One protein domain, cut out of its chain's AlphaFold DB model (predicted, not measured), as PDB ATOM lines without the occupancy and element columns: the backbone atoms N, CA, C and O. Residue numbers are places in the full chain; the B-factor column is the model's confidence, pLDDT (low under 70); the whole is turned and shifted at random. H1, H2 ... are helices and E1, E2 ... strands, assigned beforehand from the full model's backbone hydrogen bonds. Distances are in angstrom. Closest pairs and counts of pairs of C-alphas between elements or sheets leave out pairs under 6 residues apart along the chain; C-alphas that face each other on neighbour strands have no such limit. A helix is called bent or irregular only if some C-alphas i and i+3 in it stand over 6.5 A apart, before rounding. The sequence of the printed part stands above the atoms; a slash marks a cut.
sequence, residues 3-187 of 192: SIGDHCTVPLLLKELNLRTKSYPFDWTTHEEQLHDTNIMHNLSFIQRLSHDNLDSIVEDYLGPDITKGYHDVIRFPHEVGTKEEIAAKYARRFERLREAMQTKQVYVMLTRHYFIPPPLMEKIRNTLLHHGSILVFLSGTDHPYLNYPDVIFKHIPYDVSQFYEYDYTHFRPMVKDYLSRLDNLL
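Overview. This is residues 3 to 187 of the 192 residues of an uncharacterized protein of viral metagenome (UniProt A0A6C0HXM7). A small three-stranded sheet, E1 E2 E3, lies between the long helix H7 on one side and H6 on the other, and a group of helices, H3, H4 and H5, lies beyond its E1 edge. H2 lies between that group and H1, which packs on H7. The printed part has 185 residues, with seven named helices and three named strands that follow each other along the chain as H1 H2 H3 H4 H5 E1 H6 E2 E3 H7; the sheet's order is E1 E2 E3, all parallel, and the class is mostly helix, with helices holding 82 and strands 17 of the 99 residues in named elements. The whole is compact, with a radius of gyration of the C-alphas of 15.9 A and spans of 41 by 38 by 32 A.

Arrangement. H1, residues 9 to 16, and H2, residues 25 to 28, only just touch, with 3 pairs of C-alphas within 8 A, the closest those of Pro 11 and Asp 27 at 5.5 A. H3, residues 40 to 49, and H4, residues 55 to 63, form a helical hairpin at a shallow tilt of 19 degrees; they only just touch, with 3 pairs, the closest C-alphas being those of Phe 46 and Ile 58, 6.7 A. H5, residues 84 to 101, touches H4 at a steep tilt of 60 degrees with its residues 88 to 96 alone, closest at the C-alphas of Val 59 and Ala 92, 6.0 A. It touches H2 with residues 91 to 98 alone, the C-alphas of Pro 25 and Arg 94 being closest at 5.0 A. E1, residues 107 to 112, and E2, residues 135 to 140, are parallel neighbours, with N 108 and O 135 2.9 A apart. E3, residues 152 to 156, is parallel to E2, with N 153 and O 136 2.8 A apart. H6, residues 119 to 129, only grazes the sheet and touches H3, closest at the C-alphas of Gln 48 and Thr 128, 6.5 A. E1, H6 and E2 form a strand-helix-strand unit, two parallel strands joined through a helix, with a right-handed crossover. H7, residues 166 to 187, only grazes the sheet with its residues 176 to 187. Every O i to N i+4 pair is within hydrogen-bond range in H1, H4, H5 and H6; in H3 it is 5 of 6, in H7 13 of 18, and H2 is too short for such a pair.

Along the chain. H1 begins at C-alpha 9 (166.365, 126.647, 114.243). H5 is 25.5 A long, E1 16.8 A and H7 30.7 A. H2 and H7 are irregular: C-alphas 25 and 28 are 7.6 A apart, and C-alphas 170 and 173 are 7.0 A apart. H7 ends at C-alpha 187 (146.640, 129.441, 117.311).

Size, cuts and confidence. The C-alphas of Thr 83 and Asn 148 are the two farthest apart, at 44.8 A. The links H2 to H3, H4 to H5 and E2 to E3 are long. The printed part has no cut, and no printed residue is under 70 in pLDDT.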
ATOM      1  N   SER A   3     159.152 132.343 109.261       94.75
ATOM      2  CA  SER A   3     160.328 132.769 110.035       94.75
ATOM      3  C   SER A   3     160.823 134.133 109.548       94.75
ATOM      4  O   SER A   3     160.926 134.340 108.337       94.75
ATOM      5  N   ILE A   4     161.178 135.040 110.464       92.44
ATOM      6  CA  ILE A   4     161.778 136.351 110.120       92.44
ATOM      7  C   ILE A   4     163.314 136.316 110.157       92.44
ATOM      8  O   ILE A   4     163.970 137.352 110.044       92.44
ATOM      9  N   GLY A   5     163.886 135.116 110.280       80.38
ATOM     10  CA  GLY A   5     165.325 134.878 110.264       80.38
ATOM     11  C   GLY A   5     165.956 134.864 111.647       80.38
ATOM     12  O   GLY A   5     165.330 134.439 112.613       80.38
ATOM     13  N   ASP A   6     167.220 135.273 111.700       83.62
ATOM     14  CA  ASP A   6     168.160 135.226 112.829       83.62
ATOM     15  C   ASP A   6     168.730 133.860 113.180       83.62
ATOM     16  O   ASP A   6     169.912 133.729 113.499       83.62
ATOM     17  N   HIS A   7     167.904 132.822 113.085       83.38
ATOM     18  CA  HIS A   7     168.303 131.493 113.500       83.38
ATOM     19  C   HIS A   7     167.693 130.410 112.608       83.38
ATOM     20  O   HIS A   7     166.476 130.242 112.533       83.38
ATOM     21  N   CYS A   8     168.554 129.563 112.030       87.38
ATOM     22  CA  CYS A   8     168.140 128.390 111.244       87.38
ATOM     23  C   CYS A   8     167.254 127.391 112.032       87.38
ATOM     24  O   CYS A   8     166.590 126.551 111.429       87.38
ATOM     25  N   THR A   9     167.209 127.479 113.369       91.44
ATOM     26  CA  THR A   9     166.365 126.647 114.243       91.44
ATOM     27  C   THR A   9     164.886 126.779 113.923       91.44
ATOM     28  O   THR A   9     164.207 125.766 113.782       91.44
ATOM     29  N   VAL A  10     164.368 128.004 113.798       94.44
ATOM     30  CA  VAL A  10     162.927 128.229 113.613       94.44
ATOM     31  C   VAL A  10     162.399 127.482 112.383       94.44
ATOM     32  O   VAL A  10     161.514 126.644 112.532       94.44
ATOM     33  N   PRO A  11     162.939 127.675 111.172       94.31
ATOM     34  CA  PRO A  11     162.417 127.008 109.981       94.31
ATOM     35  C   PRO A  11     162.683 125.504 109.929       94.31
ATOM     36  O   PRO A  11     161.950 124.804 109.222       94.31
ATOM     37  N   LEU A  12     163.691 124.996 110.651       93.62
ATOM     38  CA  LEU A  12     163.855 123.557 110.878       93.62
ATOM     39  C   LEU A  12     162.691 123.021 111.707       93.62
ATOM     40  O   LEU A  12     161.983 122.125 111.253       93.62
ATOM     41  N   LEU A  13     162.430 123.624 112.866       95.31
ATOM     42  CA  LEU A  13     161.375 123.182 113.773       95.31
ATOM     43  C   LEU A  13     159.982 123.349 113.164       95.31
ATOM     44  O   LEU A  13     159.167 122.437 113.248       95.31
ATOM     45  N   LEU A  14     159.718 124.459 112.468       95.00
ATOM     46  CA  LEU A  14     158.454 124.642 111.756       95.00
ATOM     47  C   LEU A  14     158.261 123.594 110.651       95.00
ATOM     48  O   LEU A  14     157.130 123.205 110.379       95.00
ATOM     49  N   LYS A  15     159.339 123.126 110.005       94.56
ATOM     50  CA  LYS A  15     159.264 122.022 109.037       94.56
ATOM     51  C   LYS A  15     158.993 120.690 109.740       94.56
ATOM     52  O   LYS A  15     158.117 119.962 109.299       94.56
ATOM     53  N   GLU A  16     159.720 120.382 110.813       95.00
ATOM     54  CA  GLU A  16     159.546 119.144 111.590       95.00
ATOM     55  C   GLU A  16     158.137 119.003 112.175       95.00
ATOM     56  O   GLU A  16     157.597 117.903 112.218       95.00
ATOM     57  N   LEU A  17     157.546 120.115 112.612       94.56
ATOM     58  CA  LEU A  17     156.206 120.167 113.195       94.56
ATOM     59  C   LEU A  17     155.095 120.337 112.143       94.56
ATOM     60  O   LEU A  17     153.937 120.472 112.512       94.56
ATOM     61  N   ASN A  18     155.421 120.353 110.844       93.06
ATOM     62  CA  ASN A  18     154.476 120.627 109.748       93.06
ATOM     63  C   ASN A  18     153.736 121.983 109.852       93.06
ATOM     64  O   ASN A  18     152.664 122.160 109.282       93.06
ATOM     65  N   LEU A  19     154.338 122.976 110.515       92.12
ATOM     66  CA  LEU A  19     153.802 124.337 110.686       92.12
ATOM     67  C   LEU A  19     154.222 125.307 109.562       92.12
ATOM     68  O   LEU A  19     153.726 126.439 109.463       92.12
ATOM     69  N   ARG A  20     155.167 124.888 108.708       89.62
ATOM     70  CA  ARG A  20     155.620 125.634 107.523       89.62
ATOM     71  C   ARG A  20     155.131 124.970 106.238       89.62
ATOM     72  O   ARG A  20     155.448 123.818 105.974       89.62
ATOM     73  N   THR A  21     154.473 125.752 105.384       85.81
ATOM     74  CA  THR A  21     154.007 125.314 104.056       85.81
ATOM     75  C   THR A  21     154.982 125.658 102.929       85.81
ATOM     76  O   THR A  21     155.064 124.943 101.933       85.81
ATOM     77  N   LYS A  22     155.736 126.754 103.065       94.00
ATOM     78  CA  LYS A  22     156.673 127.265 102.054       94.00
ATOM     79  C   LYS A  22     157.964 127.746 102.705       94.00
ATOM     80  O   LYS A  22     157.943 128.202 103.840       94.00
ATOM     81  N   SER A  23     159.068 127.710 101.961       94.00
ATOM     82  CA  SER A  23     160.306 128.384 102.370       94.00
ATOM     83  C   SER A  23     160.299 129.863 101.993       94.00
ATOM     84  O   SER A  23     159.947 130.194 100.854       94.00
ATOM     85  N   TYR A  24     160.766 130.697 102.916       96.25
ATOM     86  CA  TYR A  24     160.864 132.152 102.844       96.25
ATOM     87  C   TYR A  24     162.332 132.613 102.835       96.25
ATOM     88  O   TYR A  24     163.228 131.795 103.078       96.25
ATOM     89  N   PRO A  25     162.613 133.888 102.494       95.31
ATOM     90  CA  PRO A  25     163.974 134.371 102.250       95.31
ATOM     91  C   PRO A  25     164.903 134.175 103.445       95.31
ATOM     92  O   PRO A  25     166.042 133.762 103.273       95.31
ATOM     93  N   PHE A  26     164.390 134.376 104.655       95.19
ATOM     94  CA  PHE A  26     165.206 134.454 105.865       95.19
ATOM     95  C   PHE A  26     165.384 133.114 106.587       95.19
ATOM     96  O   PHE A  26     165.994 133.056 107.646       95.19
ATOM     97  N   ASP A  27     164.869 132.012 106.032       93.25
ATOM     98  CA  ASP A  27     164.858 130.727 106.738       93.25
ATOM     99  C   ASP A  27     166.268 130.161 107.018       93.25
ATOM    100  O   ASP A  27     166.477 129.346 107.910       93.25
ATOM    101  N   TRP A  28     167.265 130.541 106.235       89.56
ATOM    102  CA  TRP A  28     168.583 129.902 106.296       89.56
ATOM    103  C   TRP A  28     169.693 130.915 106.484       89.56
ATOM    104  O   TRP A  28     170.820 130.675 106.059       89.56
ATOM    105  N   THR A  29     169.353 132.047 107.093       91.44
ATOM    106  CA  THR A  29     170.280 133.140 107.336       91.44
ATOM    107  C   THR A  29     170.465 133.364 108.828       91.44
ATOM    108  O   THR A  29     169.597 133.050 109.645       91.44
ATOM    109  N   THR A  30     171.642 133.850 109.194       91.75
ATOM    110  CA  THR A  30     172.013 134.157 110.578       91.75
ATOM    111  C   THR A  30     172.865 135.413 110.594       91.75
ATOM    112  O   THR A  30     173.548 135.696 109.609       91.75
ATOM    113  N   HIS A  31     172.856 136.146 111.705       93.06
ATOM    114  CA  HIS A  31     173.862 137.177 111.942       93.06
ATOM    115  C   HIS A  31     175.259 136.542 112.056       93.06
ATOM    116  O   HIS A  31     175.377 135.380 112.468       93.06
ATOM    117  N   GLU A  32     176.325 137.260 111.709       88.75
ATOM    118  CA  GLU A  32     177.691 136.764 111.916       88.75
ATOM    119  C   GLU A  32     178.023 136.565 113.402       88.75
ATOM    120  O   GLU A  32     178.529 135.508 113.784       88.75
ATOM    121  N   GLU A  33     177.592 137.503 114.244       89.44
ATOM    122  CA  GLU A  33     177.625 137.434 115.711       89.44
ATOM    123  C   GLU A  33     176.333 136.854 116.326       89.44
ATOM    124  O   GLU A  33     175.787 137.387 117.287       89.44
ATOM    125  N   GLN A  34     175.833 135.740 115.783       86.75
ATOM    126  CA  GLN A  34     174.527 135.126 116.115       86.75
ATOM    127  C   GLN A  34     174.223 134.835 117.601       86.75
ATOM    128  O   GLN A  34     173.116 134.407 117.938       86.75
ATOM    129  N   LEU A  35     175.221 134.934 118.482       87.75
ATOM    130  CA  LEU A  35     175.033 134.767 119.919       87.75
ATOM    131  C   LEU A  35     174.530 136.059 120.572       87.75
ATOM    132  O   LEU A  35     173.636 136.007 121.420       87.75
ATOM    133  N   HIS A  36     175.099 137.196 120.170       89.19
ATOM    134  CA  HIS A  36     174.928 138.488 120.831       89.19
ATOM    135  C   HIS A  36     174.168 139.506 119.998       89.19
ATOM    136  O   HIS A  36     173.639 140.445 120.582       89.19
ATOM    137  N   ASP A  37     174.079 139.311 118.686       92.00
ATOM    138  CA  ASP A  37     173.434 140.242 117.768       92.00
ATOM    139  C   ASP A  37     172.475 139.521 116.815       92.00
ATOM    140  O   ASP A  37     172.399 138.286 116.798       92.00
ATOM    141  N   THR A  38     171.705 140.302 116.059       92.56
ATOM    142  CA  THR A  38     170.617 139.817 115.229       92.56
ATOM    143  C   THR A  38     170.545 140.443 113.842       92.56
ATOM    144  O   THR A  38     170.722 141.644 113.658       92.56
ATOM    145  N   ASN A  39     170.165 139.645 112.840       93.06
ATOM    146  CA  ASN A  39     169.878 140.153 111.496       93.06
ATOM    147  C   ASN A  39     168.407 140.566 111.290       93.06
ATOM    148  O   ASN A  39     168.035 140.946 110.178       93.06
ATOM    149  N   ILE A  40     167.566 140.540 112.333       93.06
ATOM    150  CA  ILE A  40     166.137 140.887 112.241       93.06
ATOM    151  C   ILE A  40     165.945 142.286 111.651       93.06
ATOM    152  O   ILE A  40     165.132 142.467 110.747       93.06
ATOM    153  N   MET A  41     166.705 143.278 112.121       91.50
ATOM    154  CA  MET A  41     166.549 144.658 111.650       91.50
ATOM    155  C   MET A  41     166.945 144.822 110.187       91.50
ATOM    156  O   MET A  41     166.273 145.541 109.444       91.50
ATOM    157  N   HIS A  42     167.996 144.115 109.773       93.31
ATOM    158  CA  HIS A  42     168.400 144.046 108.381       93.31
ATOM    159  C   HIS A  42     167.280 143.398 107.550       93.31
ATOM    160  O   HIS A  42     166.786 144.031 106.621       93.31
ATOM    161  N   ASN A  43     166.766 142.225 107.941       94.81
ATOM    162  CA  ASN A  43     165.673 141.538 107.237       94.81
ATOM    163  C   ASN A  43     164.411 142.412 107.121       94.81
ATOM    164  O   ASN A  43     163.815 142.492 106.047       94.81
ATOM    165  N   LEU A  44     164.025 143.125 108.187       94.12
ATOM    166  CA  LEU A  44     162.876 144.040 108.172       94.12
ATOM    167  C   LEU A  44     163.031 145.164 107.152       94.12
ATOM    168  O   LEU A  44     162.039 145.545 106.537       94.12
ATOM    169  N   SER A  45     164.244 145.682 106.939       94.94
ATOM    170  CA  SER A  45     164.455 146.710 105.914       94.94
ATOM    171  C   SER A  45     164.097 146.200 104.512       94.94
ATOM    172  O   SER A  45     163.447 146.915 103.753       94.94
ATOM    173  N   PHE A  46     164.395 144.934 104.196       95.56
ATOM    174  CA  PHE A  46     163.988 144.316 102.930       95.56
ATOM    175  C   PHE A  46     162.482 144.057 102.879       95.56
ATOM    176  O   PHE A  46     161.864 144.273 101.841       95.56
ATOM    177  N   ILE A  47     161.865 143.667 103.998       95.69
ATOM    178  CA  ILE A  47     160.406 143.501 104.081       95.69
ATOM    179  C   ILE A  47     159.681 144.821 103.779       95.69
ATOM    180  O   ILE A  47     158.721 144.830 103.013       95.69
ATOM    181  N   GLN A  48     160.159 145.942 104.321       94.56
ATOM    182  CA  GLN A  48     159.585 147.271 104.067       94.56
ATOM    183  C   GLN A  48     159.671 147.669 102.584       94.56
ATOM    184  O   GLN A  48     158.755 148.298 102.043       94.56
ATOM    185  N   ARG A  49     160.745 147.255 101.906       95.25
ATOM    186  CA  ARG A  49     160.964 147.501 100.476       95.25
ATOM    187  C   ARG A  49     160.066 146.656  99.571       95.25
ATOM    188  O   ARG A  49     159.691 147.130  98.505       95.25
ATOM    189  N   LEU A  50     159.641 145.458  99.995       94.00
ATOM    190  CA  LEU A  50     158.858 144.527  99.155       94.00
ATOM    191  C   LEU A  50     157.550 145.095  98.593       94.00
ATOM    192  O   LEU A  50     157.059 144.584  97.587       94.00
ATOM    193  N   SER A  51     156.976 146.112  99.237       84.88
ATOM    194  CA  SER A  51     155.723 146.731  98.785       84.88
ATOM    195  C   SER A  51     155.917 147.800  97.702       84.88
ATOM    196  O   SER A  51     154.939 148.201  97.078       84.88
ATOM    197  N   HIS A  52     157.147 148.267  97.479       88.94
ATOM    198  CA  HIS A  52     157.422 149.465  96.675       88.94
ATOM    199  C   HIS A  52     158.489 149.230  95.604       88.94
ATOM    200  O   HIS A  52     158.404 149.798  94.516       88.94
ATOM    201  N   ASP A  53     159.472 148.382  95.899       92.94
ATOM    202  CA  ASP A  53     160.653 148.220  95.063       92.94
ATOM    203  C   ASP A  53     160.512 147.050  94.081       92.94
ATOM    204  O   ASP A  53     159.706 146.124  94.235       92.94
ATOM    205  N   ASN A  54     161.367 147.076  93.060       95.12
ATOM    206  CA  ASN A  54     161.548 145.955  92.156       95.12
ATOM    207  C   ASN A  54     162.199 144.766  92.890       95.12
ATOM    208  O   ASN A  54     163.191 144.918  93.604       95.12
ATOM    209  N   LEU A  55     161.646 143.568  92.683       95.25
ATOM    210  CA  LEU A  55     162.076 142.356  93.378       95.25
ATOM    211  C   LEU A  55     163.507 141.934  93.023       95.25
ATOM    212  O   LEU A  55     164.222 141.468  93.907       95.25
ATOM    213  N   ASP A  56     163.943 142.121  91.777       94.31
ATOM    214  CA  ASP A  56     165.301 141.759  91.363       94.31
ATOM    215  C   ASP A  56     166.334 142.638  92.078       94.31
ATOM    216  O   ASP A  56     167.322 142.119  92.593       94.31
ATOM    217  N   SER A  57     166.050 143.938  92.227       95.56
ATOM    218  CA  SER A  57     166.893 144.858  93.004       95.56
ATOM    219  C   SER A  57     166.946 144.484  94.490       95.56
ATOM    220  O   SER A  57     168.022 144.481  95.079       95.56
ATOM    221  N   ILE A  58     165.815 144.105  95.097       96.56
ATOM    222  CA  ILE A  58     165.779 143.604  96.484       96.56
ATOM    223  C   ILE A  58     166.669 142.368  96.639       96.56
ATOM    224  O   ILE A  58     167.403 142.255  97.618       96.56
ATOM    225  N   VAL A  59     166.588 141.424  95.698       96.12
ATOM    226  CA  VAL A  59     167.365 140.177  95.736       96.12
ATOM    227  C   VAL A  59     168.853 140.457  95.559       96.12
ATOM    228  O   VAL A  59     169.658 139.889  96.295       96.12
ATOM    229  N   GLU A  60     169.216 141.314  94.608       94.62
ATOM    230  CA  GLU A  60     170.602 141.710  94.364       94.62
ATOM    231  C   GLU A  60     171.210 142.383  95.597       94.62
ATOM    232  O   GLU A  60     172.268 141.959  96.061       94.62
ATOM    233  N   ASP A  61     170.497 143.342  96.189       95.00
ATOM    234  CA  ASP A  61     170.927 144.022  97.408       95.00
ATOM    235  C   ASP A  61     171.017 143.063  98.600       95.00
ATOM    236  O   ASP A  61     171.919 143.181  99.421       95.00
ATOM    237  N   TYR A  62     170.097 142.104  98.724       94.69
ATOM    238  CA  TYR A  62     170.105 141.167  99.847       94.69
ATOM    239  C   TYR A  62     171.288 140.197  99.772       94.69
ATOM    240  O   TYR A  62     171.973 139.954 100.766       94.69
ATOM    241  N   LEU A  63     171.545 139.640  98.587       93.81
ATOM    242  CA  LEU A  63     172.605 138.650  98.379       93.81
ATOM    243  C   LEU A  63     173.990 139.279  98.229       93.81
ATOM    244  O   LEU A  63     174.993 138.624  98.517       93.81
ATOM    245  N   GLY A  64     174.049 140.526  97.771       90.94
ATOM    246  CA  GLY A  64     175.288 141.241  97.529       90.94
ATOM    247  C   GLY A  64     176.098 140.699  96.346       90.94
ATOM    248  O   GLY A  64     175.710 139.750  95.650       90.94
ATOM    249  N   PRO A  65     177.270 141.303  96.085       84.38
ATOM    250  CA  PRO A  65     178.091 140.951  94.931       84.38
ATOM    251  C   PRO A  65     178.675 139.533  95.023       84.38
ATOM    252  O   PRO A  65     178.761 138.863  93.991       84.38
ATOM    253  N   ASP A  66     178.986 139.074  96.242       80.12
ATOM    254  CA  ASP A  66     179.851 137.923  96.537       80.12
ATOM    255  C   ASP A  66     179.151 136.803  97.337       80.12
ATOM    256  O   ASP A  66     179.776 136.126  98.154       80.12
ATOM    257  N   ILE A  67     177.858 136.556  97.101       85.69
ATOM    258  CA  ILE A  67     177.075 135.541  97.839       85.69
ATOM    259  C   ILE A  67     177.707 134.138  97.877       85.69
ATOM    260  O   ILE A  67     177.478 133.368  98.807       85.69
ATOM    261  N   THR A  68     178.549 133.798  96.899       78.25
ATOM    262  CA  THR A  68     179.287 132.526  96.846       78.25
ATOM    263  C   THR A  68     180.292 132.360  97.990       78.25
ATOM    264  O   THR A  68     180.686 131.237  98.296       78.25
ATOM    265  N   LYS A  69     180.676 133.450  98.666       79.88
ATOM    266  CA  LYS A  69     181.471 133.421  99.903       79.88
ATOM    267  C   LYS A  69     180.632 133.080 101.140       79.88
ATOM    268  O   LYS A  69     181.189 132.882 102.216       79.88
ATOM    269  N   GLY A  70     179.308 133.000 101.002       83.12
ATOM    270  CA  GLY A  70     178.386 132.628 102.071       83.12
ATOM    271  C   GLY A  70     178.123 133.737 103.093       83.12
ATOM    272  O   GLY A  70     177.656 133.433 104.192       83.12
ATOM    273  N   TYR A  71     178.422 134.999 102.772       85.50
ATOM    274  CA  TYR A  71     178.113 136.152 103.621       85.50
ATOM    275  C   TYR A  71     177.920 137.438 102.799       85.50
ATOM    276  O   TYR A  71     178.508 137.580 101.726       85.50
ATOM    277  N   HIS A  72     177.112 138.365 103.313       86.44
ATOM    278  CA  HIS A  72     176.958 139.730 102.813       86.44
ATOM    279  C   HIS A  72     176.518 140.651 103.958       86.44
ATOM    280  O   HIS A  72     175.551 140.333 104.653       86.44
ATOM    281  N   ASP A  73     177.221 141.776 104.144       86.94
ATOM    282  CA  ASP A  73     177.041 142.659 105.306       86.94
ATOM    283  C   ASP A  73     177.118 141.830 106.605       86.94
ATOM    284  O   ASP A  73     178.027 141.012 106.757       86.94
ATOM    285  N   VAL A  74     176.134 141.956 107.491       86.19
ATOM    286  CA  VAL A  74     176.046 141.194 108.740       86.19
ATOM    287  C   VAL A  74     175.438 139.793 108.584       86.19
ATOM    288  O   VAL A  74     175.296 139.053 109.563       86.19
ATOM    289  N   ILE A  75     175.017 139.409 107.375       91.12
ATOM    290  CA  ILE A  75     174.279 138.170 107.126       91.12
ATOM    291  C   ILE A  75     175.200 137.065 106.631       91.12
ATOM    292  O   ILE A  75     175.908 137.205 105.638       91.12
ATOM    293  N   ARG A  76     175.095 135.897 107.265       91.44
ATOM    294  CA  ARG A  76     175.678 134.642 106.790       91.44
ATOM    295  C   ARG A  76     174.621 133.747 106.159       91.44
ATOM    296  O   ARG A  76     173.486 133.653 106.629       91.44
ATOM    297  N   PHE A  77     175.062 133.015 105.146       91.88
ATOM    298  CA  PHE A  77     174.289 132.120 104.296       91.88
ATOM    299  C   PHE A  77     174.840 130.682 104.385       91.88
ATOM    300  O   PHE A  77     175.333 130.135 103.398       91.88
ATOM    301  N   PRO A  78     174.794 130.041 105.569       87.62
ATOM    302  CA  PRO A  78     175.497 128.782 105.856       87.62
ATOM    303  C   PRO A  78     175.058 127.575 105.015       87.62
ATOM    304  O   PRO A  78     175.738 126.553 105.009       87.62
ATOM    305  N   HIS A  79     173.908 127.661 104.345       87.44
ATOM    306  CA  HIS A  79     173.303 126.554 103.601       87.44
ATOM    307  C   HIS A  79     173.194 126.825 102.098       87.44
ATOM    308  O   HIS A  79     172.509 126.089 101.383       87.44
ATOM    309  N   GLU A  80     173.819 127.896 101.618       90.19
ATOM    310  CA  GLU A  80     173.750 128.272 100.216       90.19
ATOM    311  C   GLU A  80     174.862 127.588  99.415       90.19
ATOM    312  O   GLU A  80     176.039 127.648  99.752       90.19
ATOM    313  N   VAL A  81     174.448 126.894  98.357       87.94
ATOM    314  CA  VAL A  81     175.307 126.167  97.419       87.94
ATOM    315  C   VAL A  81     174.800 126.418  96.001       87.94
ATOM    316  O   VAL A  81     173.589 126.593  95.811       87.94
ATOM    317  N   GLY A  82     175.709 126.419  95.026       90.19
ATOM    318  CA  GLY A  82     175.406 126.659  93.611       90.19
ATOM    319  C   GLY A  82     176.028 127.945  93.070       90.19
ATOM    320  O   GLY A  82     176.849 128.583  93.736       90.19
ATOM    321  N   THR A  83     175.654 128.317  91.846       92.69
ATOM    322  CA  THR A  83     176.096 129.570  91.217       92.69
ATOM    323  C   THR A  83     175.337 130.776  91.772       92.69
ATOM    324  O   THR A  83     174.281 130.643  92.401       92.69
ATOM    325  N   LYS A  84     175.852 131.987  91.522       91.38
ATOM    326  CA  LYS A  84     175.184 133.235  91.920       91.38
ATOM    327  C   LYS A  84     173.773 133.322  91.335       91.38
ATOM    328  O   LYS A  84     172.847 133.715  92.035       91.38
ATOM    329  N   GLU A  85     173.597 132.900  90.090       93.94
ATOM    330  CA  GLU A  85     172.328 132.928  89.362       93.94
ATOM    331  C   GLU A  85     171.320 131.936  89.957       93.94
ATOM    332  O   GLU A  85     170.150 132.271  90.140       93.94
ATOM    333  N   GLU A  86     171.766 130.729  90.323       94.62
ATOM    334  CA  GLU A  86     170.919 129.724  90.975       94.62
ATOM    335  C   GLU A  86     170.436 130.198  92.351       94.62
ATOM    336  O   GLU A  86     169.259 130.036  92.704       94.62
ATOM    337  N   ILE A  87     171.337 130.809  93.129       94.75
ATOM    338  CA  ILE A  87     171.020 131.378  94.439       94.75
ATOM    339  C   ILE A  87     170.074 132.574  94.267       94.75
ATOM    340  O   ILE A  87     169.024 132.598  94.912       94.75
ATOM    341  N   ALA A  88     170.360 133.501  93.352       95.31
ATOM    342  CA  ALA A  88     169.500 134.648  93.060       95.31
ATOM    343  C   ALA A  88     168.090 134.214  92.645       95.31
ATOM    344  O   ALA A  88     167.111 134.629  93.263       95.31
ATOM    345  N   ALA A  89     167.962 133.278  91.701       96.06
ATOM    346  CA  ALA A  89     166.665 132.754  91.278       96.06
ATOM    347  C   ALA A  89     165.899 132.090  92.437       96.06
ATOM    348  O   ALA A  89     164.671 132.174  92.525       96.06
ATOM    349  N   LYS A  90     166.605 131.411  93.349       95.88
ATOM    350  CA  LYS A  90     166.007 130.823  94.553       95.88
ATOM    351  C   LYS A  90     165.493 131.890  95.517       95.88
ATOM    352  O   LYS A  90     164.377 131.729  96.016       95.88
ATOM    353  N   TYR A  91     166.260 132.946  95.778       96.44
ATOM    354  CA  TYR A  91     165.827 134.039  96.650       96.44
ATOM    355  C   TYR A  91     164.711 134.863  96.022       96.44
ATOM    356  O   TYR A  91     163.751 135.158  96.726       96.44
ATOM    357  N   ALA A  92     164.738 135.097  94.712       97.19
ATOM    358  CA  ALA A  92     163.649 135.757  93.999       97.19
ATOM    359  C   ALA A  92     162.305 135.051  94.235       97.19
ATOM    360  O   ALA A  92     161.349 135.656  94.718       97.19
ATOM    361  N   ARG A  93     162.259 133.722  94.050       97.50
ATOM    362  CA  ARG A  93     161.052 132.927  94.354       97.50
ATOM    363  C   ARG A  93     160.636 132.996  95.824       97.50
ATOM    364  O   ARG A  93     159.452 132.877  96.125       97.50
ATOM    365  N   ARG A  94     161.585 133.102  96.757       97.38
ATOM    366  CA  ARG A  94     161.291 133.194  98.196       97.38
ATOM    367  C   ARG A  94     160.740 134.574  98.566       97.38
ATOM    368  O   ARG A  94     159.795 134.634  99.347       97.38
ATOM    369  N   PHE A  95     161.299 135.646  98.009       97.81
ATOM    370  CA  PHE A  95     160.839 137.015  98.243       97.81
ATOM    371  C   PHE A  95     159.459 137.242  97.635       97.81
ATOM    372  O   PHE A  95     158.608 137.824  98.298       97.81
ATOM    373  N   GLU A  96     159.190 136.676  96.456       97.50
ATOM    374  CA  GLU A  96     157.855 136.699  95.849       97.50
ATOM    375  C   GLU A  96     156.815 136.074  96.787       97.50
ATOM    376  O   GLU A  96     155.817 136.694  97.137       97.50
ATOM    377  N   ARG A  97     157.102 134.871  97.303       97.00
ATOM    378  CA  ARG A  97     156.214 134.189  98.260       97.00
ATOM    379  C   ARG A  97     155.988 134.995  99.530       97.00
ATOM    380  O   ARG A  97     154.908 134.906 100.106       97.00
ATOM    381  N   LEU A  98     157.009 135.705 100.010       96.69
ATOM    382  CA  LEU A  98     156.875 136.567 101.179       96.69
ATOM    383  C   LEU A  98     155.952 137.748 100.868       96.69
ATOM    384  O   LEU A  98     155.006 137.978 101.615       96.69
ATOM    385  N   ARG A  99     156.172 138.423  99.734       96.12
ATOM    386  CA  ARG A  99     155.340 139.532  99.256       96.12
ATOM    387  C   ARG A  99     153.871 139.135  99.116       96.12
ATOM    388  O   ARG A  99     153.003 139.865  99.586       96.12
ATOM    389  N   GLU A 100     153.598 137.969  98.531       95.25
ATOM    390  CA  GLU A 100     152.250 137.396  98.439       95.25
ATOM    391  C   GLU A 100     151.656 137.111  99.825       95.25
ATOM    392  O   GLU A 100     150.516 137.475 100.107       95.25
ATOM    393  N   ALA A 101     152.420 136.466 100.713       94.50
ATOM    394  CA  ALA A 101     151.932 136.078 102.032       94.50
ATOM    395  C   ALA A 101     151.557 137.292 102.896       94.50
ATOM    396  O   ALA A 101     150.555 137.243 103.611       94.50
ATOM    397  N   MET A 102     152.306 138.391 102.780       93.81
ATOM    398  CA  MET A 102     152.056 139.644 103.499       93.81
ATOM    399  C   MET A 102     150.710 140.306 103.163       93.81
ATOM    400  O   MET A 102     150.248 141.139 103.935       93.81
ATOM    401  N   GLN A 103     150.050 139.924 102.063       93.38
ATOM    402  CA  GLN A 103     148.721 140.439 101.689       93.38
ATOM    403  C   GLN A 103     147.578 139.839 102.520       93.38
ATOM    404  O   GLN A 103     146.411 140.185 102.346       93.38
ATOM    405  N   THR A 104     147.889 138.884 103.391       92.88
ATOM    406  CA  THR A 104     146.911 138.146 104.190       92.88
ATOM    407  C   THR A 104     147.382 138.052 105.632       92.88
ATOM    408  O   THR A 104     148.538 138.332 105.943       92.88
ATOM    409  N   LYS A 105     146.483 137.649 106.532       94.12
ATOM    410  CA  LYS A 105     146.833 137.383 107.927       94.12
ATOM    411  C   LYS A 105     147.896 136.285 108.005       94.12
ATOM    412  O   LYS A 105     147.696 135.187 107.490       94.12
ATOM    413  N   GLN A 106     148.998 136.569 108.691       94.62
ATOM    414  CA  GLN A 106     150.110 135.644 108.890       94.62
ATOM    415  C   GLN A 106     150.422 135.423 110.368       94.62
ATOM    416  O   GLN A 106     150.080 136.220 111.242       94.62
ATOM    417  N   VAL A 107     151.133 134.328 110.632       95.62
ATOM    418  CA  VAL A 107     151.840 134.115 111.897       95.62
ATOM    419  C   VAL A 107     153.329 134.159 111.615       95.62
ATOM    420  O   VAL A 107     153.871 133.276 110.939       95.62
ATOM    421  N   TYR A 108     153.963 135.188 112.148       96.44
ATOM    422  CA  TYR A 108     155.390 135.441 112.079       96.44
ATOM    423  C   TYR A 108     156.072 134.840 113.301       96.44
ATOM    424  O   TYR A 108     155.547 134.933 114.405       96.44
ATOM    425  N   VAL A 109     157.231 134.217 113.121       96.69
ATOM    426  CA  VAL A 109     158.003 133.603 114.204       96.69
ATOM    427  C   VAL A 109     159.403 134.188 114.202       96.69
ATOM    428  O   VAL A 109     160.112 134.135 113.197       96.69
ATOM    429  N   MET A 110     159.786 134.733 115.347       95.75
ATOM    430  CA  MET A 110     161.068 135.378 115.588       95.75
ATOM    431  C   MET A 110     161.728 134.713 116.792       95.75
ATOM    432  O   MET A 110     161.067 134.479 117.804       95.75
ATOM    433  N   LEU A 111     163.016 134.394 116.678       95.19
ATOM    434  CA  LEU A 111     163.800 133.767 117.737       95.19
ATOM    435  C   LEU A 111     165.134 134.490 117.868       95.19
ATOM    436  O   LEU A 111     165.902 134.471 116.915       95.19
ATOM    437  N   THR A 112     165.426 135.050 119.042       94.31
ATOM    438  CA  THR A 112     166.767 135.554 119.377       94.31
ATOM    439  C   THR A 112     167.385 134.726 120.499       94.31
ATOM    440  O   THR A 112     166.671 134.187 121.350       94.31
ATOM    441  N   ARG A 113     168.720 134.616 120.523       92.00
ATOM    442  CA  ARG A 113     169.440 133.994 121.649       92.00
ATOM    443  C   ARG A 113     169.567 134.975 122.803       92.00
ATOM    444  O   ARG A 113     168.751 134.932 123.711       92.00
ATOM    445  N   HIS A 114     170.541 135.885 122.753       92.12
ATOM    446  CA  HIS A 114     170.806 136.812 123.856       92.12
ATOM    447  C   HIS A 114     170.576 138.293 123.517       92.12
ATOM    448  O   HIS A 114     170.844 139.176 124.330       92.12
ATOM    449  N   TYR A 115     170.035 138.590 122.335       93.12
ATOM    450  CA  TYR A 115     169.795 139.968 121.921       93.12
ATOM    451  C   TYR A 115     168.545 140.569 122.581       93.12
ATOM    452  O   TYR A 115     167.429 140.054 122.426       93.12
ATOM    453  N   PHE A 116     168.718 141.701 123.271       95.06
ATOM    454  CA  PHE A 116     167.609 142.492 123.798       95.06
ATOM    455  C   PHE A 116     167.058 143.441 122.725       95.06
ATOM    456  O   PHE A 116     167.684 144.446 122.401       95.06
ATOM    457  N   ILE A 117     165.856 143.168 122.215       95.31
ATOM    458  CA  ILE A 117     165.115 144.117 121.378       95.31
ATOM    459  C   ILE A 117     164.534 145.231 122.268       95.31
ATOM    460  O   ILE A 117     163.693 144.936 123.119       95.31
ATOM    461  N   PRO A 118     164.919 146.505 122.094       96.19
ATOM    462  CA  PRO A 118     164.337 147.616 122.835       96.19
ATOM    463  C   PRO A 118     162.939 147.994 122.300       96.19
ATOM    464  O   PRO A 118     162.650 147.759 121.122       96.19
ATOM    465  N   PRO A 119     162.085 148.650 123.113       97.19
ATOM    466  CA  PRO A 119     160.709 148.978 122.725       97.19
ATOM    467  C   PRO A 119     160.558 149.705 121.377       97.19
ATOM    468  O   PRO A 119     159.717 149.283 120.586       97.19
ATOM    469  N   PRO A 120     161.385 150.716 121.021       96.31
ATOM    470  CA  PRO A 120     161.265 151.378 119.717       96.31
ATOM    471  C   PRO A 120     161.476 150.435 118.525       96.31
ATOM    472  O   PRO A 120     160.847 150.600 117.480       96.31
ATOM    473  N   LEU A 121     162.346 149.429 118.673       95.38
ATOM    474  CA  LEU A 121     162.563 148.432 117.627       95.38
ATOM    475  C   LEU A 121     161.411 147.428 117.566       95.38
ATOM    476  O   LEU A 121     161.009 147.052 116.467       95.38
ATOM    477  N   MET A 122     160.824 147.056 118.707       97.06
ATOM    478  CA  MET A 122     159.603 146.248 118.722       97.06
ATOM    479  C   MET A 122     158.440 146.964 118.030       97.06
ATOM    480  O   MET A 122     157.760 146.353 117.213       97.06
ATOM    481  N   GLU A 123     158.252 148.267 118.253       96.25
ATOM    482  CA  GLU A 123     157.236 149.028 117.513       96.25
ATOM    483  C   GLU A 123     157.499 149.014 116.005       96.25
ATOM    484  O   GLU A 123     156.581 148.816 115.210       96.25
ATOM    485  N   LYS A 124     158.763 149.143 115.583       95.62
ATOM    486  CA  LYS A 124     159.129 149.024 114.165       95.62
ATOM    487  C   LYS A 124     158.824 147.629 113.603       95.62
ATOM    488  O   LYS A 124     158.316 147.539 112.484       95.62
ATOM    489  N   ILE A 125     159.094 146.561 114.356       96.56
ATOM    490  CA  ILE A 125     158.742 145.178 113.989       96.56
ATOM    491  C   ILE A 125     157.229 145.057 113.799       96.56
ATOM    492  O   ILE A 125     156.773 144.622 112.739       96.56
ATOM    493  N   ARG A 126     156.450 145.489 114.795       96.44
ATOM    494  CA  ARG A 126     154.984 145.410 114.779       96.44
ATOM    495  C   ARG A 126     154.403 146.164 113.588       96.44
ATOM    496  O   ARG A 126     153.651 145.585 112.812       96.44
ATOM    497  N   ASN A 127     154.845 147.401 113.376       94.75
ATOM    498  CA  ASN A 127     154.401 148.246 112.268       94.75
ATOM    499  C   ASN A 127     154.823 147.743 110.883       94.75
ATOM    500  O   ASN A 127     154.314 148.258 109.901       94.75
ATOM    501  N   THR A 128     155.767 146.803 110.792       95.25
ATOM    502  CA  THR A 128     156.210 146.224 109.514       95.25
ATOM    503  C   THR A 128     155.509 144.897 109.221       95.25
ATOM    504  O   THR A 128     155.260 144.570 108.064       95.25
ATOM    505  N   LEU A 129     155.220 144.103 110.256       95.56
ATOM    506  CA  LEU A 129     154.734 142.730 110.100       95.56
ATOM    507  C   LEU A 129     153.242 142.575 110.398       95.56
ATOM    508  O   LEU A 129     152.573 141.765 109.762       95.56
ATOM    509  N   LEU A 130     152.700 143.307 111.372       94.31
ATOM    510  CA  LEU A 130     151.433 142.948 112.026       94.31
ATOM    511  C   LEU A 130     150.193 143.580 111.394       94.31
ATOM    512  O   LEU A 130     149.178 143.826 112.043       94.31
ATOM    513  N   HIS A 131     150.245 143.784 110.082       89.94
ATOM    514  CA  HIS A 131     149.087 144.186 109.294       89.94
ATOM    515  C   HIS A 131     148.085 143.032 109.144       89.94
ATOM    516  O   HIS A 131     148.415 141.857 109.333       89.94
ATOM    517  N   HIS A 132     146.838 143.364 108.799       90.25
ATOM    518  CA  HIS A 132     145.767 142.391 108.531       90.25
ATOM    519  C   HIS A 132     145.462 141.425 109.695       90.25
ATOM    520  O   HIS A 132     145.011 140.303 109.478       90.25
ATOM    521  N   GLY A 133     145.710 141.848 110.941       91.56
ATOM    522  CA  GLY A 133     145.493 141.014 112.128       91.56
ATOM    523  C   GLY A 133     146.503 139.872 112.274       91.56
ATOM    524  O   GLY A 133     146.198 138.869 112.921       91.56
ATOM    525  N   SER A 134     147.673 139.999 111.641       95.69
ATOM    526  CA  SER A 134     148.788 139.064 111.800       95.69
ATOM    527  C   SER A 134     149.314 139.058 113.236       95.69
ATOM    528  O   SER A 134     149.140 140.019 113.982       95.69
ATOM    529  N   ILE A 135     149.967 137.962 113.621       96.31
ATOM    530  CA  ILE A 135     150.497 137.753 114.975       96.31
ATOM    531  C   ILE A 135     152.006 137.522 114.894       96.31
ATOM    532  O   ILE A 135     152.479 136.795 114.016       96.31
ATOM    533  N   LEU A 136     152.753 138.096 115.836       97.12
ATOM    534  CA  LEU A 136     154.153 137.765 116.078       97.12
ATOM    535  C   LEU A 136     154.266 136.771 117.233       97.12
ATOM    536  O   LEU A 136     153.836 137.050 118.345       97.12
ATOM    537  N   VAL A 137     154.916 135.643 116.996       96.94
ATOM    538  CA  VAL A 137     155.424 134.749 118.034       96.94
ATOM    539  C   VAL A 137     156.886 135.108 118.252       96.94
ATOM    540  O   VAL A 137     157.731 134.807 117.407       96.94
ATOM    541  N   PHE A 138     157.183 135.771 119.366       97.06
ATOM    542  CA  PHE A 138     158.542 136.155 119.724       97.06
ATOM    543  C   PHE A 138     159.074 135.252 120.836       97.06
ATOM    544  O   PHE A 138     158.596 135.269 121.968       97.06
ATOM    545  N   LEU A 139     160.077 134.460 120.489       96.62
ATOM    546  CA  LEU A 139     160.832 133.618 121.398       96.62
ATOM    547  C   LEU A 139     162.186 134.284 121.659       96.62
ATOM    548  O   LEU A 139     162.857 134.702 120.716       96.62
ATOM    549  N   SER A 140     162.613 134.380 122.912       95.50
ATOM    550  CA  SER A 140     163.925 134.956 123.215       95.50
ATOM    551  C   SER A 140     164.589 134.288 124.403       95.50
ATOM    552  O   SER A 140     163.912 133.888 125.351       95.50
ATOM    553  N   GLY A 141     165.918 134.199 124.366       94.81
ATOM    554  CA  GLY A 141     166.720 133.877 125.543       94.81
ATOM    555  C   GLY A 141     166.949 135.033 126.501       94.81
ATOM    556  O   GLY A 141     167.336 134.804 127.650       94.81
ATOM    557  N   THR A 142     166.622 136.253 126.084       94.38
ATOM    558  CA  THR A 142     166.621 137.444 126.934       94.38
ATOM    559  C   THR A 142     165.185 137.823 127.280       94.38
ATOM    560  O   THR A 142     164.287 137.670 126.459       94.38
ATOM    561  N   ASP A 143     164.952 138.277 128.510       95.94
ATOM    562  CA  ASP A 143     163.624 138.722 128.927       95.94
ATOM    563  C   ASP A 143     163.299 140.123 128.378       95.94
ATOM    564  O   ASP A 143     164.178 140.977 128.225       95.94
ATOM    565  N   HIS A 144     162.018 140.371 128.109       96.94
ATOM    566  CA  HIS A 144     161.498 141.625 127.563       96.94
ATOM    567  C   HIS A 144     160.263 142.052 128.363       96.94
ATOM    568  O   HIS A 144     159.134 141.902 127.894       96.94
ATOM    569  N   PRO A 145     160.447 142.632 129.562       95.62
ATOM    570  CA  PRO A 145     159.358 142.877 130.515       95.62
ATOM    571  C   PRO A 145     158.290 143.861 130.014       95.62
ATOM    572  O   PRO A 145     157.221 143.977 130.607       95.62
ATOM    573  N   TYR A 146     158.569 144.584 128.926       96.44
ATOM    574  CA  TYR A 146     157.635 145.518 128.305       96.44
ATOM    575  C   TYR A 146     156.667 144.853 127.309       96.44
ATOM    576  O   TYR A 146     155.747 145.519 126.833       96.44
ATOM    577  N   LEU A 147     156.866 143.578 126.948       95.38
ATOM    578  CA  LEU A 147     156.039 142.903 125.948       95.38
ATOM    579  C   LEU A 147     154.671 142.535 126.513       95.38
ATOM    580  O   LEU A 147     154.455 141.452 127.047       95.38
ATOM    581  N   ASN A 148     153.731 143.455 126.330       92.69
ATOM    582  CA  ASN A 148     152.318 143.255 126.608       92.69
ATOM    583  C   ASN A 148     151.478 143.816 125.454       92.69
ATOM    584  O   ASN A 148     150.734 144.784 125.608       92.69
ATOM    585  N   TYR A 149     151.655 143.229 124.269       94.12
ATOM    586  CA  TYR A 149     150.935 143.620 123.061       94.12
ATOM    587  C   TYR A 149     149.928 142.534 122.662       94.12
ATOM    588  O   TYR A 149     150.251 141.349 122.735       94.12
ATOM    589  N   PRO A 150     148.719 142.896 122.203       92.81
ATOM    590  CA  PRO A 150     147.682 141.916 121.862       92.81
ATOM    591  C   PRO A 150     148.037 141.045 120.644       92.81
ATOM    592  O   PRO A 150     147.542 139.924 120.508       92.81
ATOM    593  N   ASP A 151     148.887 141.567 119.765       95.12
ATOM    594  CA  ASP A 151     149.353 140.980 118.510       95.12
ATOM    595  C   ASP A 151     150.740 140.318 118.635       95.12
ATOM    596  O   ASP A 151     151.264 139.793 117.651       95.12
ATOM    597  N   VAL A 152     151.316 140.282 119.842       96.62
ATOM    598  CA  VAL A 152     152.599 139.631 120.129       96.62
ATOM    599  C   VAL A 152     152.424 138.570 121.213       96.62
ATOM    600  O   VAL A 152     152.031 138.854 122.339       96.62
ATOM    601  N   ILE A 153     152.776 137.330 120.889       96.38
ATOM    602  CA  ILE A 153     152.897 136.226 121.838       96.38
ATOM    603  C   ILE A 153     154.375 136.099 122.198       96.38
ATOM    604  O   ILE A 153     155.171 135.616 121.391       96.38
ATOM    605  N   PHE A 154     154.738 136.531 123.404       97.06
ATOM    606  CA  PHE A 154     156.110 136.460 123.893       97.06
ATOM    607  C   PHE A 154     156.357 135.219 124.754       97.06
ATOM    608  O   PHE A 154     155.539 134.855 125.601       97.06
ATOM    609  N   LYS A 155     157.526 134.600 124.574       96.75
ATOM    610  CA  LYS A 155     158.028 133.545 125.449       96.75
ATOM    611  C   LYS A 155     159.522 133.719 125.705       96.75
ATOM    612  O   LYS A 155     160.342 133.531 124.806       96.75
ATOM    613  N   HIS A 156     159.862 133.968 126.967       97.12
ATOM    614  CA  HIS A 156     161.232 133.843 127.455       97.12
ATOM    615  C   HIS A 156     161.605 132.361 127.637       97.12
ATOM    616  O   HIS A 156     160.865 131.588 128.262       97.12
ATOM    617  N   ILE A 157     162.734 131.961 127.055       95.38
ATOM    618  CA  ILE A 157     163.339 130.627 127.133       95.38
ATOM    619  C   ILE A 157     164.802 130.838 127.528       95.38
ATOM    620  O   ILE A 157     165.593 131.128 126.642       95.38
ATOM    621  N   PRO A 158     165.183 130.714 128.811       92.19
ATOM    622  CA  PRO A 158     166.531 131.044 129.268       92.19
ATOM    623  C   PRO A 158     167.631 130.451 128.381       92.19
ATOM    624  O   PRO A 158     167.583 129.272 128.030       92.19
ATOM    625  N   TYR A 159     168.610 131.282 128.025       92.62
ATOM    626  CA  TYR A 159     169.735 130.884 127.189       92.62
ATOM    627  C   TYR A 159     171.051 131.084 127.937       92.62
ATOM    628  O   TYR A 159     171.351 132.196 128.373       92.62
ATOM    629  N   ASP A 160     171.851 130.025 128.055       90.88
ATOM    630  CA  ASP A 160     173.188 130.108 128.636       90.88
ATOM    631  C   ASP A 160     174.233 130.388 127.549       90.88
ATOM    632  O   ASP A 160     174.638 129.507 126.787       90.88
ATOM    633  N   VAL A 161     174.688 131.641 127.485       89.31
ATOM    634  CA  VAL A 161     175.707 132.080 126.519       89.31
ATOM    635  C   VAL A 161     177.068 131.416 126.730       89.31
ATOM    636  O   VAL A 161     177.847 131.338 125.783       89.31
ATOM    637  N   SER A 162     177.354 130.901 127.932       89.81
ATOM    638  CA  SER A 162     178.628 130.240 128.236       89.81
ATOM    639  C   SER A 162     178.745 128.838 127.630       89.81
ATOM    640  O   SER A 162     179.849 128.320 127.497       89.81
ATOM    641  N   GLN A 163     177.624 128.245 127.206       87.56
ATOM    642  CA  GLN A 163     177.546 126.872 126.697       87.56
ATOM    643  C   GLN A 163     177.255 126.814 125.186       87.56
ATOM    644  O   GLN A 163     176.607 125.886 124.691       87.56
ATOM    645  N   PHE A 164     177.684 127.831 124.431       81.19
ATOM    646  CA  PHE A 164     177.327 127.967 123.019       81.19
ATOM    647  C   PHE A 164     177.653 126.723 122.164       81.19
ATOM    648  O   PHE A 164     178.596 125.968 122.393       81.19
ATOM    649  N   TYR A 165     176.823 126.562 121.132       81.75
ATOM    650  CA  TYR A 165     176.668 125.447 120.205       81.75
ATOM    651  C   TYR A 165     176.054 124.178 120.798       81.75
ATOM    652  O   TYR A 165     174.998 123.776 120.325       81.75
ATOM    653  N   GLU A 166     176.615 123.554 121.834       85.00
ATOM    654  CA  GLU A 166     176.026 122.318 122.384       85.00
ATOM    655  C   GLU A 166     174.676 122.578 123.070       85.00
ATOM    656  O   GLU A 166     173.717 121.822 122.874       85.00
ATOM    657  N   TYR A 167     174.568 123.691 123.801       88.06
ATOM    658  CA  TYR A 167     173.337 124.097 124.481       88.06
ATOM    659  C   TYR A 167     172.174 124.338 123.511       88.06
ATOM    660  O   TYR A 167     171.027 124.012 123.828       88.06
ATOM    661  N   ASP A 168     172.467 124.832 122.299       88.12
ATOM    662  CA  ASP A 168     171.467 125.002 121.239       88.12
ATOM    663  C   ASP A 168     170.757 123.667 120.960       88.12
ATOM    664  O   ASP A 168     169.531 123.608 120.940       88.12
ATOM    665  N   TYR A 169     171.507 122.581 120.760       89.62
ATOM    666  CA  TYR A 169     170.937 121.286 120.366       89.62
ATOM    667  C   TYR A 169     170.336 120.507 121.532       89.62
ATOM    668  O   TYR A 169     169.327 119.827 121.352       89.62
ATOM    669  N   THR A 170     170.952 120.591 122.708       91.31
ATOM    670  CA  THR A 170     170.592 119.762 123.866       91.31
ATOM    671  C   THR A 170     169.483 120.370 124.722       91.31
ATOM    672  O   THR A 170     168.716 119.622 125.322       91.31
ATOM    673  N   HIS A 171     169.349 121.702 124.744       93.12
ATOM    674  CA  HIS A 171     168.411 122.401 125.629       93.12
ATOM    675  C   HIS A 171     167.529 123.400 124.875       93.12
ATOM    676  O   HIS A 171     166.307 123.245 124.842       93.12
ATOM    677  N   PHE A 172     168.128 124.395 124.214       92.50
ATOM    678  CA  PHE A 172     167.375 125.529 123.677       92.50
ATOM    679  C   PHE A 172     166.403 125.124 122.560       92.50
ATOM    680  O   PHE A 172     165.210 125.423 122.633       92.50
ATOM    681  N   ARG A 173     166.866 124.376 121.549       94.12
ATOM    682  CA  ARG A 173     166.013 123.883 120.452       94.12
ATOM    683  C   ARG A 173     164.902 122.950 120.946       94.12
ATOM    684  O   ARG A 173     163.766 123.168 120.527       94.12
ATOM    685  N   PRO A 174     165.160 121.954 121.821       96.06
ATOM    686  CA  PRO A 174     164.091 121.168 122.435       96.06
ATOM    687  C   PRO A 174     163.020 122.017 123.131       96.06
ATOM    688  O   PRO A 174     161.834 121.783 122.909       96.06
ATOM    689  N   MET A 175     163.411 123.037 123.903       96.56
ATOM    690  CA  MET A 175     162.459 123.928 124.580       96.56
ATOM    691  C   MET A 175     161.642 124.771 123.592       96.56
ATOM    692  O   MET A 175     160.429 124.907 123.752       96.56
ATOM    693  N   VAL A 176     162.279 125.301 122.543       96.25
ATOM    694  CA  VAL A 176     161.589 126.008 121.453       96.25
ATOM    695  C   VAL A 176     160.591 125.078 120.758       96.25
ATOM    696  O   VAL A 176     159.450 125.470 120.518       96.25
ATOM    697  N   LYS A 177     160.989 123.836 120.464       96.38
ATOM    698  CA  LYS A 177     160.140 122.830 119.811       96.38
ATOM    699  C   LYS A 177     158.916 122.486 120.655       96.38
ATOM    700  O   LYS A 177     157.809 122.480 120.124       96.38
ATOM    701  N   ASP A 178     159.115 122.227 121.945       96.00
ATOM    702  CA  ASP A 178     158.038 121.940 122.897       96.00
ATOM    703  C   ASP A 178     157.067 123.120 123.057       96.00
ATOM    704  O   ASP A 178     155.860 122.941 123.221       96.00
ATOM    705  N   TYR A 179     157.566 124.353 122.990       96.38
ATOM    706  CA  TYR A 179     156.690 125.517 123.002       96.38
ATOM    707  C   TYR A 179     155.870 125.630 121.710       96.38
ATOM    708  O   TYR A 179     154.649 125.773 121.768       96.38
ATOM    709  N   LEU A 180     156.519 125.530 120.544       95.25
ATOM    710  CA  LEU A 180     155.849 125.641 119.245       95.25
ATOM    711  C   LEU A 180     154.801 124.539 119.026       95.25
ATOM    712  O   LEU A 180     153.744 124.825 118.473       95.25
ATOM    713  N   SER A 181     155.050 123.310 119.492       93.81
ATOM    714  CA  SER A 181     154.085 122.206 119.379       93.81
ATOM    715  C   SER A 181     152.811 122.445 120.193       93.81
ATOM    716  O   SER A 181     151.725 122.065 119.767       93.81
ATOM    717  N   ARG A 182     152.920 123.106 121.352       92.19
ATOM    718  CA  ARG A 182     151.766 123.482 122.183       92.19
ATOM    719  C   ARG A 182     151.051 124.719 121.656       92.19
ATOM    720  O   ARG A 182     149.836 124.826 121.798       92.19
ATOM    721  N   LEU A 183     151.803 125.644 121.062       90.50
ATOM    722  CA  LEU A 183     151.274 126.892 120.526       90.50
ATOM    723  C   LEU A 183     150.337 126.670 119.336       90.50
ATOM    724  O   LEU A 183     149.373 127.413 119.195       90.50
ATOM    725  N   ASP A 184     150.591 125.658 118.508       77.00
ATOM    726  CA  ASP A 184     149.748 125.360 117.343       77.00
ATOM    727  C   ASP A 184     148.277 125.140 117.730       77.00
ATOM    728  O   ASP A 184     147.379 125.755 117.155       77.00
ATOM    729  N   ASN A 185     148.039 124.395 118.814       74.44
ATOM    730  CA  ASN A 185     146.696 124.192 119.362       74.44
ATOM    731  C   ASN A 185     146.022 125.515 119.772       74.44
ATOM    732  O   ASN A 185     144.825 125.678 119.576       74.44
ATOM    733  N   LEU A 186     146.788 126.473 120.311       73.06
ATOM    734  CA  LEU A 186     146.277 127.782 120.744       73.06
ATOM    735  C   LEU A 186     146.018 128.739 119.575       73.06
ATOM    736  O   LEU A 186     145.182 129.638 119.668       73.06
ATOM    737  N   LEU A 187     146.783 128.602 118.494       80.25
ATOM    738  CA  LEU A 187     146.640 129.441 117.311       80.25
ATOM    739  C   LEU A 187     145.490 128.983 116.418       80.25
ATOM    740  O   LEU A 187     144.920 129.828 115.729       80.25
TER     741      LEU A 187